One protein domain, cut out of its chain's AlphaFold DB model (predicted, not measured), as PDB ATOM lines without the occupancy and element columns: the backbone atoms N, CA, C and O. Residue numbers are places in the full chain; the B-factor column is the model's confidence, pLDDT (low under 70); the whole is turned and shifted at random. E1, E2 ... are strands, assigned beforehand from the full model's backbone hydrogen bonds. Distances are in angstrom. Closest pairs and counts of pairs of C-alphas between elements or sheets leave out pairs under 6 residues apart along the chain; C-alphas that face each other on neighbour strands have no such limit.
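What this domain is: This is residues 3 to 158 of the 1071 residues of an uncharacterized protein of Ancylostoma ceylanicum (UniProt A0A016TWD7). Three four-stranded antiparallel sheets stand like the blades of an opened fan, their first strands E1, E5 and E9 side by side in a row and their later strands spreading outward. The sheet E5 E6 E7 E8 is in the middle; E9 E10 E11 E12 is partly face to face with it, while E1 E2 E3 E4 meets it through E1 and E2 at E5. The printed part has 156 residues with no named helix and twelve named strands, E1 to E12, numbered along the chain; its class is all strand, with 66 residues, under half, in named elements. It is compact, with a radius of gyration of the C-alphas of 14.6 A and spans of 43 by 33 by 29 A.

How they stand to each other: E1, residues 3 to 7, E2, residues 11 to 16, E3, residues 21 to 26, and E4, residues 39 to 45, form a meander, each strand the antiparallel neighbour of the one before. N 6 and O 13 are 2.9 A apart, N 14 and O 22 2.8 A, and N 25 and O 40 2.8 A, each within hydrogen-bond range. E5, residues 57 to 60, E6, residues 64 to 68, E7, residues 73 to 77, and E8, residues 96 to 98, form a second meander, with N 59 and O 66 2.8 A apart, N 67 and O 74 2.9 A, and N 75 and O 96 2.9 A. The closest C-alphas of E1 and E5 are those of Ser 6 and Ala 60, 5.5 A apart. E9, residues 111 to 116, E10, residues 120 to 125, E11, residues 129 to 134, and E12, residues 139 to 145, form a third, with N 115 and O 122 2.9 A apart, N 123 and O 130 2.9 A, and N 133 and O 140 2.9 A. The second and third sheets make a sandwich, two sheets face to face, their best planes 19 degrees apart. The closest C-alphas of E5 and E9 are those of Asp 57 and Lys 113, 5.7 A apart. E1 and E9 are apart.

Where its parts are: E1 begins at C-alpha 3, (113.056, 117.796, 129.790). E2 is 17.0 A long and E10 17.2 A, while E8 is 6.5 A. E12 ends at C-alpha 145, (93.003, 133.820, 118.824).

The domain as a whole: The two C-alphas farthest apart, those of Val 41 and Gly 105, are 46.2 A apart. The printed part has no cut. The links E3 to E4, E4 to E5, E7 to E8 and E8 to E9 are long. The mean pLDDT of the printed part is 74.5, and 43 residues are under 70, among them residues 146 to 158.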
ATOM      1  N   LYS A   3     114.411 118.189 130.207       74.69
ATOM      2  CA  LYS A   3     113.056 117.796 129.790       74.69
ATOM      3  C   LYS A   3     112.826 118.003 128.285       74.69
ATOM      4  O   LYS A   3     112.121 117.216 127.666       74.69
ATOM      5  N   LYS A   4     113.365 119.087 127.711       74.25
ATOM      6  CA  LYS A   4     113.267 119.425 126.278       74.25
ATOM      7  C   LYS A   4     114.495 120.223 125.844       74.25
ATOM      8  O   LYS A   4     115.014 121.015 126.629       74.25
ATOM      9  N   VAL A   5     114.903 120.052 124.591       74.88
ATOM     10  CA  VAL A   5     115.851 120.927 123.887       74.88
ATOM     11  C   VAL A   5     115.122 121.568 122.703       74.88
ATOM     12  O   VAL A   5     114.229 120.951 122.120       74.88
ATOM     13  N   SER A   6     115.463 122.806 122.352       73.25
ATOM     14  CA  SER A   6     115.025 123.451 121.110       73.25
ATOM     15  C   SER A   6     116.199 124.208 120.498       73.25
ATOM     16  O   SER A   6     116.896 124.931 121.205       73.25
ATOM     17  N   MET A   7     116.442 124.009 119.205       75.56
ATOM     18  CA  MET A   7     117.639 124.482 118.505       75.56
ATOM     19  C   MET A   7     117.263 125.343 117.301       75.56
ATOM     20  O   MET A   7     116.229 125.118 116.672       75.56
ATOM     21  N   SER A   8     118.130 126.289 116.960       75.25
ATOM     22  CA  SER A   8     118.166 127.001 115.683       75.25
ATOM     23  C   SER A   8     119.610 127.094 115.187       75.25
ATOM     24  O   SER A   8     120.544 126.822 115.941       75.25
ATOM     25  N   GLY A   9     119.816 127.543 113.946       70.25
ATOM     26  CA  GLY A   9     121.162 127.774 113.402       70.25
ATOM     27  C   GLY A   9     121.984 128.852 114.130       70.25
ATOM     28  O   GLY A   9     123.148 129.038 113.799       70.25
ATOM     29  N   ALA A  10     121.405 129.565 115.106       76.75
ATOM     30  CA  ALA A  10     122.079 130.626 115.857       76.75
ATOM     31  C   ALA A  10     122.102 130.416 117.384       76.75
ATOM     32  O   ALA A  10     122.891 131.075 118.066       76.75
ATOM     33  N   HIS A  11     121.237 129.569 117.957       81.81
ATOM     34  CA  HIS A  11     121.214 129.307 119.402       81.81
ATOM     35  C   HIS A  11     120.503 127.997 119.780       81.81
ATOM     36  O   HIS A  11     119.723 127.444 119.008       81.81
ATOM     37  N   THR A  12     120.750 127.514 120.998       83.12
ATOM     38  CA  THR A  12     120.078 126.347 121.592       83.12
ATOM     39  C   THR A  12     119.534 126.679 122.978       83.12
ATOM     40  O   THR A  12     120.190 127.353 123.770       83.12
ATOM     41  N   LEU A  13     118.336 126.173 123.268       83.44
ATOM     42  CA  LEU A  13     117.600 126.312 124.521       83.44
ATOM     43  C   LEU A  13     117.392 124.932 125.165       83.44
ATOM     44  O   LEU A  13     116.982 123.986 124.492       83.44
ATOM     45  N   PHE A  14     117.592 124.830 126.478       85.69
ATOM     46  CA  PHE A  14     117.402 123.613 127.270       85.69
ATOM     47  C   PHE A  14     116.432 123.889 128.423       85.69
ATOM     48  O   PHE A  14     116.682 124.762 129.250       85.69
ATOM     49  N   LEU A  15     115.348 123.122 128.523       87.94
ATOM     50  CA  LEU A  15     114.379 123.187 129.622       87.94
ATOM     51  C   LEU A  15     114.635 122.041 130.605       87.94
ATOM     52  O   LEU A  15     114.682 120.889 130.184       87.94
ATOM     53  N   THR A  16     114.758 122.301 131.909       86.44
ATOM     54  CA  THR A  16     114.884 121.250 132.939       86.44
ATOM     55  C   THR A  16     113.520 120.759 133.435       86.44
ATOM     56  O   THR A  16     112.504 121.438 133.305       86.44
ATOM     57  N   HIS A  17     113.484 119.592 134.090       83.69
ATOM     58  CA  HIS A  17     112.267 119.108 134.768       83.69
ATOM     59  C   HIS A  17     111.799 120.009 135.927       83.69
ATOM     60  O   HIS A  17     110.654 119.895 136.353       83.69
ATOM     61  N   LYS A  18     112.648 120.924 136.418       86.50
ATOM     62  CA  LYS A  18     112.281 121.944 137.416       86.50
ATOM     63  C   LYS A  18     111.620 123.185 136.791       86.50
ATOM     64  O   LYS A  18     111.249 124.098 137.521       86.50
ATOM     65  N   GLY A  19     111.488 123.242 135.461       87.25
ATOM     66  CA  GLY A  19     110.997 124.421 134.740       87.25
ATOM     67  C   GLY A  19     112.025 125.546 134.613       87.25
ATOM     68  O   GLY A  19     111.650 126.689 134.365       87.25
ATOM     69  N   GLU A  20     113.307 125.236 134.812       90.19
ATOM     70  CA  GLU A  20     114.429 126.166 134.662       90.19
ATOM     71  C   GLU A  20     114.928 126.101 133.215       90.19
ATOM     72  O   GLU A  20     114.968 125.014 132.637       90.19
ATOM     73  N   VAL A  21     115.328 127.230 132.629       90.69
ATOM     74  CA  VAL A  21     115.820 127.276 131.243       90.69
ATOM     75  C   VAL A  21     117.288 127.671 131.209       90.69
ATOM     76  O   VAL A  21     117.717 128.555 131.951       90.69
ATOM     77  N   TYR A  22     118.043 127.012 130.337       88.38
ATOM     78  CA  TYR A  22     119.430 127.317 130.012       88.38
ATOM     79  C   TYR A  22     119.563 127.585 128.507       88.38
ATOM     80  O   TYR A  22     118.776 127.044 127.727       88.38
ATOM     81  N   ALA A  23     120.544 128.381 128.083       89.12
ATOM     82  CA  ALA A  23     120.770 128.701 126.672       89.12
ATOM     83  C   ALA A  23     122.254 128.875 126.313       89.12
ATOM     84  O   ALA A  23     123.056 129.308 127.143       89.12
ATOM     85  N   CYS A  24     122.603 128.564 125.063       85.75
ATOM     86  CA  CYS A  24     123.904 128.837 124.445       85.75
ATOM     87  C   CYS A  24     123.736 129.268 122.971       85.75
ATOM     88  O   CYS A  24     122.658 129.138 122.391       85.75
ATOM     89  N   GLY A  25     124.797 129.800 122.364       86.94
ATOM     90  CA  GLY A  25     124.793 130.431 121.042       86.94
ATOM     91  C   GLY A  25     124.748 131.960 121.120       86.94
ATOM     92  O   GLY A  25     125.285 132.555 122.054       86.94
ATOM     93  N   ALA A  26     124.151 132.618 120.128       85.69
ATOM     94  CA  ALA A  26     124.133 134.078 120.032       85.69
ATOM     95  C   ALA A  26     123.250 134.723 121.122       85.69
ATOM     96  O   ALA A  26     122.021 134.632 121.066       85.69
ATOM     97  N   ALA A  27     123.879 135.435 122.069       82.00
ATOM     98  CA  ALA A  27     123.254 136.041 123.255       82.00
ATOM     99  C   ALA A  27     122.023 136.915 122.959       82.00
ATOM    100  O   ALA A  27     121.084 136.972 123.752       82.00
ATOM    101  N   ALA A  28     122.021 137.565 121.793       82.25
ATOM    102  CA  ALA A  28     120.922 138.384 121.291       82.25
ATOM    103  C   ALA A  28     119.567 137.645 121.281       82.25
ATOM    104  O   ALA A  28     118.526 138.269 121.460       82.25
ATOM    105  N   ASN A  29     119.567 136.323 121.091       83.00
ATOM    106  CA  ASN A  29     118.345 135.545 120.904       83.00
ATOM    107  C   ASN A  29     117.642 135.137 122.208       83.00
ATOM    108  O   ASN A  29     116.494 134.703 122.127       83.00
ATOM    109  N   PHE A  30     118.300 135.216 123.373       80.56
ATOM    110  CA  PHE A  30     117.790 134.640 124.633       80.56
ATOM    111  C   PHE A  30     117.870 135.549 125.878       80.56
ATOM    112  O   PHE A  30     117.433 135.123 126.942       80.56
ATOM    113  N   ASP A  31     118.318 136.799 125.722       75.81
ATOM    114  CA  ASP A  31     118.585 137.801 126.774       75.81
ATOM    115  C   ASP A  31     119.611 137.363 127.837       75.81
ATOM    116  O   ASP A  31     119.419 136.420 128.602       75.81
ATOM    117  N   THR A  32     120.721 138.099 127.907       69.62
ATOM    118  CA  THR A  32     121.809 137.868 128.875       69.62
ATOM    119  C   THR A  32     122.022 139.049 129.823       69.62
ATOM    120  O   THR A  32     122.995 139.058 130.579       69.62
ATOM    121  N   GLY A  33     121.146 140.061 129.780       62.97
ATOM    122  CA  GLY A  33     121.242 141.300 130.553       62.97
ATOM    123  C   GLY A  33     122.345 142.251 130.074       62.97
ATOM    124  O   GLY A  33     122.060 143.389 129.710       62.97
ATOM    125  N   GLU A  34     123.599 141.788 130.047       54.06
ATOM    126  CA  GLU A  34     124.784 142.654 129.915       54.06
ATOM    127  C   GLU A  34     125.654 142.391 128.669       54.06
ATOM    128  O   GLU A  34     126.559 143.176 128.393       54.06
ATOM    129  N   GLN A  35     125.422 141.321 127.890       53.56
ATOM    130  CA  GLN A  35     126.310 140.933 126.772       53.56
ATOM    131  C   GLN A  35     125.581 140.666 125.441       53.56
ATOM    132  O   GLN A  35     125.844 139.685 124.740       53.56
ATOM    133  N   ASN A  36     124.696 141.588 125.047       56.25
ATOM    134  CA  ASN A  36     124.094 141.597 123.710       56.25
ATOM    135  C   ASN A  36     125.175 141.612 122.610       56.25
ATOM    136  O   ASN A  36     126.010 142.512 122.563       56.25
ATOM    137  N   GLY A  37     125.136 140.618 121.715       56.78
ATOM    138  CA  GLY A  37     126.038 140.501 120.560       56.78
ATOM    139  C   GLY A  37     127.206 139.516 120.700       56.78
ATOM    140  O   GLY A  37     127.915 139.306 119.721       56.78
ATOM    141  N   LYS A  38     127.410 138.872 121.859       67.44
ATOM    142  CA  LYS A  38     128.451 137.836 122.027       67.44
ATOM    143  C   LYS A  38     127.926 136.406 121.851       67.44
ATOM    144  O   LYS A  38     126.742 136.129 122.045       67.44
ATOM    145  N   LEU A  39     128.835 135.491 121.511       78.69
ATOM    146  CA  LEU A  39     128.589 134.050 121.479       78.69
ATOM    147  C   LEU A  39     128.786 133.453 122.882       78.69
ATOM    148  O   LEU A  39     129.856 133.581 123.474       78.69
ATOM    149  N   VAL A  40     127.764 132.781 123.404       82.94
ATOM    150  CA  VAL A  40     127.794 132.071 124.688       82.94
ATOM    151  C   VAL A  40     128.003 130.587 124.408       82.94
ATOM    152  O   VAL A  40     127.072 129.903 123.997       82.94
ATOM    153  N   VAL A  41     129.222 130.081 124.598       82.19
ATOM    154  CA  VAL A  41     129.561 128.682 124.261       82.19
ATOM    155  C   VAL A  41     128.994 127.695 125.294       82.19
ATOM    156  O   VAL A  41     128.394 126.687 124.928       82.19
ATOM    157  N   SER A  42     129.115 128.007 126.588       81.81
ATOM    158  CA  SER A  42     128.619 127.165 127.689       81.81
ATOM    159  C   SER A  42     127.178 127.531 128.078       81.81
ATOM    160  O   SER A  42     126.927 128.714 128.299       81.81
ATOM    161  N   PRO A  43     126.236 126.576 128.235       85.81
ATOM    162  CA  PRO A  43     124.845 126.884 128.580       85.81
ATOM    163  C   PRO A  43     124.679 127.658 129.900       85.81
ATOM    164  O   PRO A  43     124.899 127.115 130.984       85.81
ATOM    165  N   ILE A  44     124.231 128.913 129.817       88.94
ATOM    166  CA  ILE A  44     123.928 129.763 130.981       88.94
ATOM    167  C   ILE A  44     122.456 129.649 131.371       88.94
ATOM    168  O   ILE A  44     121.601 129.450 130.513       88.94
ATOM    169  N   ARG A  45     122.142 129.799 132.661       88.44
ATOM    170  CA  ARG A  45     120.760 129.837 133.166       88.44
ATOM    171  C   ARG A  45     120.105 131.175 132.810       88.44
ATOM    172  O   ARG A  45     120.653 132.220 133.150       88.44
ATOM    173  N   LEU A  46     118.915 131.141 132.212       88.12
ATOM    174  CA  LEU A  46     118.115 132.339 131.946       88.12
ATOM    175  C   LEU A  46     117.345 132.796 133.194       88.12
ATOM    176  O   LEU A  46     116.956 131.987 134.043       88.12
ATOM    177  N   VAL A  47     117.086 134.102 133.271       84.56
ATOM    178  CA  VAL A  47     116.273 134.739 134.314       84.56
ATOM    179  C   VAL A  47     115.065 135.397 133.653       84.56
ATOM    180  O   VAL A  47     115.205 136.137 132.685       84.56
ATOM    181  N   PHE A  48     113.870 135.131 134.178       84.69
ATOM    182  CA  PHE A  48     112.617 135.677 133.657       84.69
ATOM    183  C   PHE A  48     112.091 136.791 134.576       84.69
ATOM    184  O   PHE A  48     112.212 136.672 135.797       84.69
ATOM    185  N   PRO A  49     111.492 137.870 134.038       76.62
ATOM    186  CA  PRO A  49     110.975 138.955 134.864       76.62
ATOM    187  C   PRO A  49     109.682 138.560 135.601       76.62
ATOM    188  O   PRO A  49     108.665 138.228 134.979       76.62
ATOM    189  N   GLY A  50     109.721 138.677 136.934       66.19
ATOM    190  CA  GLY A  50     108.602 138.451 137.860       66.19
ATOM    191  C   GLY A  50     108.632 137.094 138.574       66.19
ATOM    192  O   GLY A  50     109.484 136.252 138.309       66.19
ATOM    193  N   GLU A  51     107.680 136.866 139.485       52.66
ATOM    194  CA  GLU A  51     107.483 135.556 140.125       52.66
ATOM    195  C   GLU A  51     106.958 134.533 139.104       52.66
ATOM    196  O   GLU A  51     105.755 134.419 138.851       52.66
ATOM    197  N   THR A  52     107.870 133.795 138.473       62.25
ATOM    198  CA  THR A  52     107.515 132.822 137.437       62.25
ATOM    199  C   THR A  52     107.180 131.449 137.999       62.25
ATOM    200  O   THR A  52     108.026 130.758 138.566       62.25
ATOM    201  N   LEU A  53     105.956 131.005 137.701       65.44
ATOM    202  CA  LEU A  53     105.617 129.585 137.584       65.44
ATOM    203  C   LEU A  53     106.639 128.876 136.669       65.44
ATOM    204  O   LEU A  53     107.136 129.512 135.737       65.44
ATOM    205  N   PRO A  54     106.937 127.580 136.881       84.38
ATOM    206  CA  PRO A  54     107.917 126.854 136.072       84.38
ATOM    207  C   PRO A  54     107.596 126.933 134.574       84.38
ATOM    208  O   PRO A  54     106.429 126.839 134.175       84.38
ATOM    209  N   ILE A  55     108.635 127.070 133.742       90.25
ATOM    210  CA  ILE A  55     108.484 127.014 132.286       90.25
ATOM    211  C   ILE A  55     107.978 125.615 131.904       90.25
ATOM    212  O   ILE A  55     108.519 124.586 132.316       90.25
ATOM    213  N   VAL A  56     106.893 125.585 131.138       88.88
ATOM    214  CA  VAL A  56     106.196 124.378 130.690       88.88
ATOM    215  C   VAL A  56     106.803 123.883 129.384       88.88
ATOM    216  O   VAL A  56     107.078 122.687 129.266       88.88
ATOM    217  N   ASP A  57     107.041 124.797 128.441       84.88
ATOM    218  CA  ASP A  57     107.581 124.494 127.118       84.88
ATOM    219  C   ASP A  57     108.413 125.658 126.544       84.88
ATOM    220  O   ASP A  57     108.283 126.807 126.980       84.88
ATOM    221  N   ILE A  58     109.279 125.343 125.577       85.31
ATOM    222  CA  ILE A  58     110.240 126.261 124.940       85.31
ATOM    223  C   ILE A  58     110.282 126.078 123.417       85.31
ATOM    224  O   ILE A  58     110.143 124.954 122.927       85.31
ATOM    225  N   ALA A  59     110.533 127.156 122.673       83.06
ATOM    226  CA  ALA A  59     110.791 127.120 121.236       83.06
ATOM    227  C   ALA A  59     111.827 128.182 120.823       83.06
ATOM    228  O   ALA A  59     111.667 129.370 121.108       83.06
ATOM    229  N   ALA A  60     112.874 127.743 120.130       80.75
ATOM    230  CA  ALA A  60     113.844 128.593 119.451       80.75
ATOM    231  C   ALA A  60     113.353 128.911 118.030       80.75
ATOM    232  O   ALA A  60     112.885 128.016 117.327       80.75
ATOM    233  N   GLY A  61     113.505 130.154 117.583       74.44
ATOM    234  CA  GLY A  61     113.432 130.565 116.178       74.44
ATOM    235  C   GLY A  61     114.823 130.921 115.626       74.44
ATOM    236  O   GLY A  61     115.816 130.860 116.356       74.44
ATOM    237  N   PRO A  62     114.939 131.344 114.356       77.19
ATOM    238  CA  PRO A  62     116.220 131.749 113.769       77.19
ATOM    239  C   PRO A  62     116.870 132.942 114.489       77.19
ATOM    240  O   PRO A  62     118.091 132.989 114.634       77.19
ATOM    241  N   HIS A  63     116.055 133.891 114.968       82.75
ATOM    242  CA  HIS A  63     116.512 135.166 115.541       82.75
ATOM    243  C   HIS A  63     115.799 135.550 116.853       82.75
ATOM    244  O   HIS A  63     115.870 136.701 117.291       82.75
ATOM    245  N   HIS A  64     115.071 134.617 117.471       86.44
ATOM    246  CA  HIS A  64     114.298 134.864 118.688       86.44
ATOM    247  C   HIS A  64     114.037 133.598 119.498       86.44
ATOM    248  O   HIS A  64     114.113 132.494 118.964       86.44
ATOM    249  N   SER A  65     113.680 133.771 120.771       88.50
ATOM    250  CA  SER A  65     113.223 132.691 121.652       88.50
ATOM    251  C   SER A  65     111.809 132.952 122.159       88.50
ATOM    252  O   SER A  65     111.420 134.100 122.396       88.50
ATOM    253  N   VAL A  66     111.062 131.872 122.390       90.19
ATOM    254  CA  VAL A  66     109.744 131.898 123.028       90.19
ATOM    255  C   VAL A  66     109.679 130.832 124.121       90.19
ATOM    256  O   VAL A  66     110.015 129.667 123.905       90.19
ATOM    257  N   PHE A  67     109.210 131.220 125.302       91.62
ATOM    258  CA  PHE A  67     109.091 130.354 126.476       91.62
ATOM    259  C   PHE A  67     107.688 130.516 127.057       91.62
ATOM    260  O   PHE A  67     107.188 131.638 127.142       91.62
ATOM    261  N   ILE A  68     107.034 129.433 127.478       90.81
ATOM    262  CA  ILE A  68     105.695 129.521 128.076       90.81
ATOM    263  C   ILE A  68     105.659 128.961 129.493       90.81
ATOM    264  O   ILE A  68     106.128 127.861 129.771       90.81
ATOM    265  N   THR A  69     105.044 129.720 130.393       89.06
ATOM    266  CA  THR A  69     104.477 129.197 131.646       89.06
ATOM    267  C   THR A  69     103.031 128.766 131.387       89.06
ATOM    268  O   THR A  69     102.479 129.063 130.330       89.06
ATOM    269  N   THR A  70     102.347 128.166 132.365       85.25
ATOM    270  CA  THR A  70     100.917 127.814 132.220       85.25
ATOM    271  C   THR A  70      99.982 129.007 131.951       85.25
ATOM    272  O   THR A  70      98.838 128.781 131.569       85.25
ATOM    273  N   LYS A  71     100.423 130.262 132.144       82.81
ATOM    274  CA  LYS A  71      99.581 131.475 132.021       82.81
ATOM    275  C   LYS A  71     100.156 132.590 131.139       82.81
ATOM    276  O   LYS A  71      99.392 133.416 130.647       82.81
ATOM    277  N   THR A  72     101.477 132.649 130.991       87.00
ATOM    278  CA  THR A  72     102.210 133.800 130.442       87.00
ATOM    279  C   THR A  72     103.232 133.329 129.418       87.00
ATOM    280  O   THR A  72     103.986 132.388 129.693       87.00
ATOM    281  N   VAL A  73     103.279 134.017 128.276       90.56
ATOM    282  CA  VAL A  73     104.298 133.841 127.233       90.56
ATOM    283  C   VAL A  73     105.446 134.813 127.503       90.56
ATOM    284  O   VAL A  73     105.205 135.966 127.853       90.56
ATOM    285  N   TYR A  74     106.682 134.361 127.335       90.25
ATOM    286  CA  TYR A  74     107.898 135.167 127.398       90.25
ATOM    287  C   TYR A  74     108.594 135.137 126.035       90.25
ATOM    288  O   TYR A  74     108.656 134.083 125.400       90.25
ATOM    289  N   VAL A  75     109.089 136.290 125.586       90.25
ATOM    290  CA  VAL A  75     109.707 136.497 124.266       90.25
ATOM    291  C   VAL A  75     110.955 137.373 124.375       90.25
ATOM    292  O   VAL A  75     110.980 138.316 125.168       90.25
ATOM    293  N   CYS A  76     111.962 137.097 123.548       88.00
ATOM    294  CA  CYS A  76     113.151 137.936 123.362       88.00
ATOM    295  C   CYS A  76     113.790 137.690 121.983       88.00
ATOM    296  O   CYS A  76     113.443 136.733 121.295       88.00
ATOM    297  N   GLY A  77     114.710 138.568 121.572       86.62
ATOM    298  CA  GLY A  77     115.367 138.533 120.258       86.62
ATOM    299  C   GLY A  77     114.875 139.598 119.274       86.62
ATOM    300  O   GLY A  77     114.435 140.684 119.672       86.62
ATOM    301  N   ILE A  78     114.987 139.300 117.977       84.50
ATOM    302  CA  ILE A  78     114.626 140.194 116.872       84.50
ATOM    303  C   ILE A  78     113.156 139.999 116.499       84.50
ATOM    304  O   ILE A  78     112.758 138.964 115.977       84.50
ATOM    305  N   ASN A  79     112.351 141.044 116.689       85.25
ATOM    306  CA  ASN A  79     110.926 141.062 116.349       85.25
ATOM    307  C   ASN A  79     110.663 141.380 114.861       85.25
ATOM    308  O   ASN A  79     109.883 142.280 114.533       85.25
ATOM    309  N   ASN A  80     111.344 140.674 113.956       78.12
ATOM    310  CA  ASN A  80     111.062 140.772 112.524       78.12
ATOM    311  C   ASN A  80     109.679 140.179 112.229       78.12
ATOM    312  O   ASN A  80     109.228 139.253 112.899       78.12
ATOM    313  N   ASN A  81     108.967 140.763 111.260       79.31
ATOM    314  CA  ASN A  81     107.626 140.335 110.843       79.31
ATOM    315  C   ASN A  81     106.584 140.185 111.980       79.31
ATOM    316  O   ASN A  81     105.539 139.576 111.770       79.31
ATOM    317  N   PHE A  82     106.827 140.815 113.140       84.69
ATOM    318  CA  PHE A  82     106.041 140.735 114.382       84.69
ATOM    319  C   PHE A  82     106.013 139.351 115.067       84.69
ATOM    320  O   PHE A  82     105.080 139.063 115.820       84.69
ATOM    321  N   CYS A  83     107.022 138.499 114.859       79.31
ATOM    322  CA  CYS A  83     107.078 137.143 115.427       79.31
ATOM    323  C   CYS A  83     106.972 137.069 116.970       79.31
ATOM    324  O   CYS A  83     106.567 136.029 117.491       79.31
ATOM    325  N   LEU A  84     107.272 138.152 117.709       85.56
ATOM    326  CA  LEU A  84     107.138 138.216 119.177       85.56
ATOM    327  C   LEU A  84     105.767 138.724 119.656       85.56
ATOM    328  O   LEU A  84     105.497 138.736 120.857       85.56
ATOM    329  N   GLY A  85     104.916 139.213 118.749       84.00
ATOM    330  CA  GLY A  85     103.624 139.814 119.091       84.00
ATOM    331  C   GLY A  85     103.680 141.158 119.810       84.00
ATOM    332  O   GLY A  85     102.742 141.512 120.527       84.00
ATOM    333  N   LEU A  86     104.771 141.901 119.618       82.75
ATOM    334  CA  LEU A  86     104.975 143.247 120.144       82.75
ATOM    335  C   LEU A  86     104.888 144.276 119.004       82.75
ATOM    336  O   LEU A  86     105.583 144.154 117.993       82.75
ATOM    337  N   LYS A  87     104.089 145.335 119.169       74.69
ATOM    338  CA  LYS A  87     104.042 146.457 118.214       74.69
ATOM    339  C   LYS A  87     105.292 147.334 118.388       74.69
ATOM    340  O   LYS A  87     105.423 147.967 119.427       74.69
ATOM    341  N   ARG A  88     106.184 147.342 117.378       60.66
ATOM    342  CA  ARG A  88     107.413 148.172 117.224       60.66
ATOM    343  C   ARG A  88     107.903 148.868 118.506       60.66
ATOM    344  O   ARG A  88     107.676 150.059 118.703       60.66
ATOM    345  N   ASP A  89     108.622 148.124 119.338       54.72
ATOM    346  CA  ASP A  89     109.065 148.577 120.657       54.72
ATOM    347  C   ASP A  89     110.603 148.649 120.751       54.72
ATOM    348  O   ASP A  89     111.309 147.818 120.178       54.72
ATOM    349  N   LYS A  90     111.136 149.647 121.471       50.03
ATOM    350  CA  LYS A  90     112.564 150.038 121.454       50.03
ATOM    351  C   LYS A  90     113.502 149.107 122.236       50.03
ATOM    352  O   LYS A  90     114.709 149.326 122.235       50.03
ATOM    353  N   GLY A  91     112.964 148.075 122.883       56.28
ATOM    354  CA  GLY A  91     113.743 146.978 123.458       56.28
ATOM    355  C   GLY A  91     113.617 145.726 122.597       56.28
ATOM    356  O   GLY A  91     112.716 144.923 122.836       56.28
ATOM    357  N   GLN A  92     114.487 145.589 121.598       61.97
ATOM    358  CA  GLN A  92     114.818 144.287 121.008       61.97
ATOM    359  C   GLN A  92     115.744 143.525 121.972       61.97
ATOM    360  O   GLN A  92     116.308 144.131 122.886       61.97
ATOM    361  N   TYR A  93     115.910 142.218 121.764       73.06
ATOM    362  CA  TYR A  93     116.819 141.333 122.518       73.06
ATOM    363  C   TYR A  93     116.460 141.083 123.996       73.06
ATOM    364  O   TYR A  93     116.785 140.012 124.494       73.06
ATOM    365  N   SER A  94     115.739 141.982 124.680       79.44
ATOM    366  CA  SER A  94     115.364 141.806 126.091       79.44
ATOM    367  C   SER A  94     114.114 140.946 126.328       79.44
ATOM    368  O   SER A  94     113.191 140.898 125.511       79.44
ATOM    369  N   MET A  95     114.089 140.276 127.483       85.94
ATOM    370  CA  MET A  95     113.054 139.349 127.934       85.94
ATOM    371  C   MET A  95     111.769 140.080 128.329       85.94
ATOM    372  O   MET A  95     111.717 140.806 129.325       85.94
ATOM    373  N   LYS A  96     110.694 139.859 127.570       86.38
ATOM    374  CA  LYS A  96     109.390 140.506 127.774       86.38
ATOM    375  C   LYS A  96     108.295 139.480 127.999       86.38
ATOM    376  O   LYS A  96     108.240 138.460 127.319       86.38
ATOM    377  N   SER A  97     107.398 139.767 128.942       88.00
ATOM    378  CA  SER A  97     106.185 138.976 129.150       88.00
ATOM    379  C   SER A  97     105.037 139.515 128.296       88.00
ATOM    380  O   SER A  97     104.808 140.722 128.219       88.00
ATOM    381  N   VAL A  98     104.298 138.607 127.662       86.25
ATOM    382  CA  VAL A  98     103.152 138.902 126.800       86.25
ATOM    383  C   VAL A  98     101.923 138.175 127.339       86.25
ATOM    384  O   VAL A  98     101.960 136.983 127.658       86.25
ATOM    385  N   LYS A  99     100.817 138.914 127.453       81.88
ATOM    386  CA  LYS A  99      99.504 138.383 127.833       81.88
ATOM    387  C   LYS A  99      98.690 138.132 126.568       81.88
ATOM    388  O   LYS A  99      98.520 139.036 125.756       81.88
ATOM    389  N   LEU A 100      98.198 136.907 126.413       84.44
ATOM    390  CA  LEU A 100      97.340 136.510 125.297       84.44
ATOM    391  C   LEU A 100      95.912 137.057 125.489       84.44
ATOM    392  O   LEU A 100      95.463 137.160 126.636       84.44
ATOM    393  N   PRO A 101      95.172 137.381 124.410       79.44
ATOM    394  CA  PRO A 101      93.754 137.705 124.514       79.44
ATOM    395  C   PRO A 101      92.968 136.469 124.964       79.44
ATOM    396  O   PRO A 101      93.185 135.364 124.462       79.44
ATOM    397  N   MET A 102      92.063 136.654 125.923       73.56
ATOM    398  CA  MET A 102      91.317 135.555 126.536       73.56
ATOM    399  C   MET A 102      90.089 135.184 125.687       73.56
ATOM    400  O   MET A 102      89.374 136.100 125.275       73.56
ATOM    401  N   PRO A 103      89.805 133.891 125.438       68.06
ATOM    402  CA  PRO A 103      88.575 133.477 124.767       68.06
ATOM    403  C   PRO A 103      87.337 133.811 125.611       68.06
ATOM    404  O   PRO A 103      87.374 133.752 126.845       68.06
ATOM    405  N   GLU A 104      86.224 134.128 124.952       62.59
ATOM    406  CA  GLU A 104      84.966 134.434 125.636       62.59
ATOM    407  C   GLU A 104      84.495 133.237 126.483       62.59
ATOM    408  O   GLU A 104      84.470 132.093 126.037       62.59
ATOM    409  N   GLY A 105      84.162 133.496 127.752       60.69
ATOM    410  CA  GLY A 105      83.748 132.475 128.724       60.69
ATOM    411  C   GLY A 105      84.880 131.724 129.451       60.69
ATOM    412  O   GLY A 105      84.622 131.129 130.502       60.69
ATOM    413  N   VAL A 106      86.134 131.776 128.982       68.75
ATOM    414  CA  VAL A 106      87.249 131.024 129.595       68.75
ATOM    415  C   VAL A 106      87.807 131.746 130.829       68.75
ATOM    416  O   VAL A 106      88.530 132.735 130.738       68.75
ATOM    417  N   LYS A 107      87.513 131.211 132.024       62.03
ATOM    418  CA  LYS A 107      87.947 131.788 133.318       62.03
ATOM    419  C   LYS A 107      89.406 131.503 133.709       62.03
ATOM    420  O   LYS A 107      89.905 132.119 134.649       62.03
ATOM    421  N   LYS A 108      90.087 130.552 133.057       66.38
ATOM    422  CA  LYS A 108      91.471 130.154 133.379       66.38
ATOM    423  C   LYS A 108      92.159 129.558 132.150       66.38
ATOM    424  O   LYS A 108      91.772 128.486 131.700       66.38
ATOM    425  N   LEU A 109      93.214 130.215 131.671       72.31
ATOM    426  CA  LEU A 109      94.084 129.678 130.622       72.31
ATOM    427  C   LEU A 109      95.063 128.637 131.185       72.31
ATOM    428  O   LEU A 109      95.508 128.766 132.330       72.31
ATOM    429  N   GLN A 110      95.398 127.626 130.379       81.94
ATOM    430  CA  GLN A 110      96.468 126.660 130.653       81.94
ATOM    431  C   GLN A 110      97.241 126.395 129.357       81.94
ATOM    432  O   GLN A 110      96.786 125.646 128.501       81.94
ATOM    433  N   LEU A 111      98.387 127.058 129.200       83.56
ATOM    434  CA  LEU A 111      99.258 126.902 128.032       83.56
ATOM    435  C   LEU A 111     100.104 125.629 128.151       83.56
ATOM    436  O   LEU A 111     100.626 125.329 129.229       83.56
ATOM    437  N   GLU A 112     100.242 124.900 127.043       78.06
ATOM    438  CA  GLU A 112     100.815 123.547 127.008       78.06
ATOM    439  C   GLU A 112     102.042 123.421 126.100       78.06
ATOM    440  O   GLU A 112     103.031 122.807 126.498       78.06
ATOM    441  N   LYS A 113     101.966 123.964 124.875       78.62
ATOM    442  CA  LYS A 113     103.016 123.856 123.847       78.62
ATOM    443  C   LYS A 113     103.227 125.185 123.118       78.62
ATOM    444  O   LYS A 113     102.280 125.959 122.942       78.62
ATOM    445  N   VAL A 114     104.458 125.424 122.670       79.88
ATOM    446  CA  VAL A 114     104.847 126.598 121.875       79.88
ATOM    447  C   VAL A 114     105.693 126.204 120.662       79.88
ATOM    448  O   VAL A 114     106.457 125.240 120.694       79.88
ATOM    449  N   PHE A 115     105.508 126.950 119.576       78.94
ATOM    450  CA  PHE A 115     105.905 126.608 118.214       78.94
ATOM    451  C   PHE A 115     106.342 127.881 117.472       78.94
ATOM    452  O   PHE A 115     105.691 128.914 117.620       78.94
ATOM    453  N   THR A 116     107.419 127.851 116.681       72.69
ATOM    454  CA  THR A 116     107.885 129.039 115.936       72.69
ATOM    455  C   THR A 116     108.755 128.687 114.730       72.69
ATOM    456  O   THR A 116     109.472 127.686 114.743       72.69
ATOM    457  N   ASN A 117     108.721 129.548 113.712       74.25
ATOM    458  CA  ASN A 117     109.680 129.593 112.601       74.25
ATOM    459  C   ASN A 117     110.296 131.009 112.515       74.25
ATOM    460  O   ASN A 117     110.340 131.707 113.528       74.25
ATOM    461  N   GLY A 118     110.803 131.425 111.347       68.25
ATOM    462  CA  GLY A 118     111.386 132.760 111.133       68.25
ATOM    463  C   GLY A 118     110.393 133.926 111.061       68.25
ATOM    464  O   GLY A 118     110.790 135.064 111.294       68.25
ATOM    465  N   ASP A 119     109.119 133.658 110.769       74.31
ATOM    466  CA  ASP A 119     108.112 134.678 110.457       74.31
ATOM    467  C   ASP A 119     106.969 134.746 111.477       74.31
ATOM    468  O   ASP A 119     106.395 135.818 111.691       74.31
ATOM    469  N   CYS A 120     106.624 133.619 112.107       77.00
ATOM    470  CA  CYS A 120     105.487 133.513 113.010       77.00
ATOM    471  C   CYS A 120     105.691 132.537 114.180       77.00
ATOM    472  O   CYS A 120     106.447 131.564 114.110       77.00
ATOM    473  N   THR A 121     104.955 132.821 115.258       79.62
ATOM    474  CA  THR A 121     104.904 132.051 116.507       79.62
ATOM    475  C   THR A 121     103.468 131.583 116.748       79.62
ATOM    476  O   THR A 121     102.518 132.355 116.589       79.62
ATOM    477  N   ILE A 122     103.306 130.333 117.182       81.75
ATOM    478  CA  ILE A 122     102.040 129.733 117.611       81.75
ATOM    479  C   ILE A 122     102.158 129.262 119.067       81.75
ATOM    480  O   ILE A 122     103.143 128.642 119.467       81.75
ATOM    481  N   VAL A 123     101.121 129.525 119.862       82.44
ATOM    482  CA  VAL A 123     100.986 129.048 121.248       82.44
ATOM    483  C   VAL A 123      99.691 128.246 121.374       82.44
ATOM    484  O   VAL A 123      98.656 128.669 120.855       82.44
ATOM    485  N   ARG A 124      99.738 127.104 122.074       78.69
ATOM    486  CA  ARG A 124      98.604 126.178 122.229       78.69
ATOM    487  C   ARG A 124      98.194 125.985 123.695       78.69
ATOM    488  O   ARG A 124      99.035 125.714 124.555       78.69
ATOM    489  N   SER A 125      96.893 126.081 123.946       78.81
ATOM    490  CA  SER A 125      96.170 125.598 125.134       78.81
ATOM    491  C   SER A 125      95.505 124.249 124.795       78.81
ATOM    492  O   SER A 125      95.628 123.774 123.668       78.81
ATOM    493  N   ALA A 126      94.787 123.630 125.734       69.25
ATOM    494  CA  ALA A 126      94.105 122.349 125.502       69.25
ATOM    495  C   ALA A 126      93.112 122.391 124.317       69.25
ATOM    496  O   ALA A 126      93.093 121.475 123.497       69.25
ATOM    497  N   ASN A 127      92.329 123.476 124.211       66.25
ATOM    498  CA  ASN A 127      91.276 123.657 123.196       66.25
ATOM    499  C   ASN A 127      91.505 124.863 122.261       66.25
ATOM    500  O   ASN A 127      90.837 124.973 121.237       66.25
ATOM    501  N   ASP A 128      92.409 125.778 122.624       75.00
ATOM    502  CA  ASP A 128      92.563 127.098 122.000       75.00
ATOM    503  C   ASP A 128      93.980 127.297 121.450       75.00
ATOM    504  O   ASP A 128      94.958 126.780 122.002       75.00
ATOM    505  N   MET A 129      94.109 128.098 120.393       78.12
ATOM    506  CA  MET A 129      95.389 128.396 119.749       78.12
ATOM    507  C   MET A 129      95.494 129.881 119.397       78.12
ATOM    508  O   MET A 129      94.537 130.477 118.904       78.12
ATOM    509  N   TRP A 130      96.670 130.471 119.614       83.19
ATOM    510  CA  TRP A 130      96.984 131.846 119.223       83.19
ATOM    511  C   TRP A 130      98.132 131.850 118.229       83.19
ATOM    512  O   TRP A 130      99.112 131.128 118.414       83.19
ATOM    513  N   ILE A 131      98.030 132.709 117.219       83.62
ATOM    514  CA  ILE A 131      99.061 132.915 116.200       83.62
ATOM    515  C   ILE A 131      99.491 134.382 116.159       83.62
ATOM    516  O   ILE A 131      98.681 135.290 116.382       83.62
ATOM    517  N   VAL A 132     100.770 134.621 115.880       82.94
ATOM    518  CA  VAL A 132     101.331 135.962 115.712       82.94
ATOM    519  C   VAL A 132     102.472 135.981 114.704       82.94
ATOM    520  O   VAL A 132     103.099 134.953 114.464       82.94
ATOM    521  N   GLY A 133     102.741 137.146 114.124       81.56
ATOM    522  CA  GLY A 133     103.735 137.335 113.076       81.56
ATOM    523  C   GLY A 133     103.141 137.255 111.669       81.56
ATOM    524  O   GLY A 133     101.931 137.431 111.476       81.56
ATOM    525  N   LYS A 134     103.989 136.993 110.672       69.25
ATOM    526  CA  LYS A 134     103.609 136.867 109.260       69.25
ATOM    527  C   LYS A 134     103.298 135.412 108.901       69.25
ATOM    528  O   LYS A 134     104.096 134.506 109.106       69.25
ATOM    529  N   THR A 135     102.132 135.206 108.308       66.25
ATOM    530  CA  THR A 135     101.763 133.990 107.568       66.25
ATOM    531  C   THR A 135     101.653 134.336 106.077       66.25
ATOM    532  O   THR A 135     101.563 135.528 105.761       66.25
ATOM    533  N   PRO A 136     101.606 133.357 105.151       48.66
ATOM    534  CA  PRO A 136     101.465 133.635 103.717       48.66
ATOM    535  C   PRO A 136     100.252 134.510 103.362       48.66
ATOM    536  O   PRO A 136     100.322 135.306 102.432       48.66
ATOM    537  N   PHE A 137      99.163 134.407 104.134       49.72
ATOM    538  CA  PHE A 137      97.891 135.085 103.856       49.72
ATOM    539  C   PHE A 137      97.600 136.290 104.766       49.72
ATOM    540  O   PHE A 137      96.708 137.082 104.468       49.72
ATOM    541  N   LYS A 138      98.295 136.430 105.907       62.53
ATOM    542  CA  LYS A 138      97.987 137.458 106.916       62.53
ATOM    543  C   LYS A 138      99.166 137.771 107.836       62.53
ATOM    544  O   LYS A 138      99.813 136.859 108.350       62.53
ATOM    545  N   VAL A 139      99.373 139.054 108.136       72.38
ATOM    546  CA  VAL A 139     100.244 139.517 109.230       72.38
ATOM    547  C   VAL A 139      99.386 139.833 110.456       72.38
ATOM    548  O   VAL A 139      98.413 140.580 110.354       72.38
ATOM    549  N   ASN A 140      99.744 139.285 111.618       77.25
ATOM    550  CA  ASN A 140      99.126 139.609 112.903       77.25
ATOM    551  C   ASN A 140     100.194 140.247 113.812       77.25
ATOM    552  O   ASN A 140     101.117 139.565 114.249       77.25
ATOM    553  N   GLU A 141     100.077 141.545 114.112       84.25
ATOM    554  CA  GLU A 141     101.078 142.282 114.918       84.25
ATOM    555  C   GLU A 141     101.107 141.884 116.408       84.25
ATOM    556  O   GLU A 141     102.047 142.206 117.133       84.25
ATOM    557  N   THR A 142     100.042 141.232 116.875       86.44
ATOM    558  CA  THR A 142      99.798 140.813 118.262       86.44
ATOM    559  C   THR A 142      99.108 139.453 118.262       86.44
ATOM    560  O   THR A 142      98.347 139.157 117.334       86.44
ATOM    561  N   PHE A 143      99.346 138.634 119.293       85.06
ATOM    562  CA  PHE A 143      98.771 137.289 119.388       85.06
ATOM    563  C   PHE A 143      97.257 137.318 119.202       85.06
ATOM    564  O   PHE A 143      96.539 137.958 119.966       85.06
ATOM    565  N   THR A 144      96.791 136.631 118.165       80.94
ATOM    566  CA  THR A 144      95.393 136.612 117.737       80.94
ATOM    567  C   THR A 144      94.843 135.207 117.943       80.94
ATOM    568  O   THR A 144      95.468 134.237 117.515       80.94
ATOM    569  N   LEU A 145      93.696 135.095 118.620       79.44
ATOM    570  CA  LEU A 145      93.003 133.820 118.824       79.44
ATOM    571  C   LEU A 145      92.518 133.270 117.474       79.44
ATOM    572  O   LEU A 145      91.922 133.998 116.679       79.44
ATOM    573  N   VAL A 146      92.768 131.987 117.224       68.75
ATOM    574  CA  VAL A 146      92.365 131.294 115.998       68.75
ATOM    575  C   VAL A 146      90.903 130.855 116.116       68.75
ATOM    576  O   VAL A 146      90.596 129.785 116.637       68.75
ATOM    577  N   SER A 147      89.979 131.685 115.629       48.34
ATOM    578  CA  SER A 147      88.596 131.265 115.392       48.34
ATOM    579  C   SER A 147      88.535 130.297 114.202       48.34
ATOM    580  O   SER A 147      89.230 130.497 113.209       48.34
ATOM    581  N   ARG A 148      87.723 129.232 114.339       40.97
ATOM    582  CA  ARG A 148      87.588 128.061 113.439       40.97
ATOM    583  C   ARG A 148      88.076 128.283 111.993       40.97
ATOM    584  O   ARG A 148      87.309 128.677 111.120       40.97
ATOM    585  N   GLY A 149      89.336 127.934 111.758       35.81
ATOM    586  CA  GLY A 149      90.000 127.917 110.457       35.81
ATOM    587  C   GLY A 149      91.185 126.952 110.499       35.81
ATOM    588  O   GLY A 149      91.675 126.619 111.581       35.81
ATOM    589  N   VAL A 150      91.622 126.464 109.339       29.12
ATOM    590  CA  VAL A 150      92.701 125.469 109.243       29.12
ATOM    591  C   VAL A 150      94.058 126.170 109.333       29.12
ATOM    592  O   VAL A 150      94.390 126.986 108.479       29.12
ATOM    593  N   PHE A 151      94.850 125.834 110.353       34.28
ATOM    594  CA  PHE A 151      96.221 126.321 110.530       34.28
ATOM    595  C   PHE A 151      97.119 125.174 111.006       34.28
ATOM    596  O   PHE A 151      96.797 124.497 111.982       34.28
ATOM    597  N   GLY A 152      98.237 124.953 110.308       33.47
ATOM    598  CA  GLY A 152      99.197 123.895 110.626       33.47
ATOM    599  C   GLY A 152     100.062 124.200 111.853       33.47
ATOM    600  O   GLY A 152     100.282 125.356 112.216       33.47
ATOM    601  N   MET A 153     100.583 123.146 112.483       28.73
ATOM    602  CA  MET A 153     101.497 123.252 113.622       28.73
ATOM    603  C   MET A 153     102.930 123.516 113.132       28.73
ATOM    604  O   MET A 153     103.486 122.718 112.378       28.73
ATOM    605  N   ILE A 154     103.539 124.624 113.566       35.03
ATOM    606  CA  ILE A 154     104.909 124.989 113.176       35.03
ATOM    607  C   ILE A 154     105.915 124.162 113.987       35.03
ATOM    608  O   ILE A 154     106.192 124.470 115.147       35.03
ATOM    609  N   HIS A 155     106.499 123.131 113.388       29.56
ATOM    610  CA  HIS A 155     107.620 122.430 114.013       29.56
ATOM    611  C   HIS A 155     108.878 123.316 113.988       29.56
ATOM    612  O   HIS A 155     109.123 124.053 113.034       29.56
ATOM    613  N   SER A 156     109.628 123.331 115.094       26.86
ATOM    614  CA  SER A 156     110.681 124.326 115.330       26.86
ATOM    615  C   SER A 156     111.884 124.127 114.408       26.86
ATOM    616  O   SER A 156     112.562 123.107 114.510       26.86
ATOM    617  N   ASN A 157     112.178 125.139 113.587       31.72
ATOM    618  CA  ASN A 157     113.354 125.244 112.710       31.72
ATOM    619  C   ASN A 157     113.618 124.065 111.760       31.72
ATOM    620  O   ASN A 157     114.772 123.793 111.433       31.72
ATOM    621  N   SER A 158     112.568 123.464 111.203       29.02
ATOM    622  CA  SER A 158     112.658 123.000 109.817       29.02
ATOM    623  C   SER A 158     112.307 124.168 108.883       29.02
ATOM    624  O   SER A 158     111.251 124.793 109.009       29.02
TER     625      SER A 158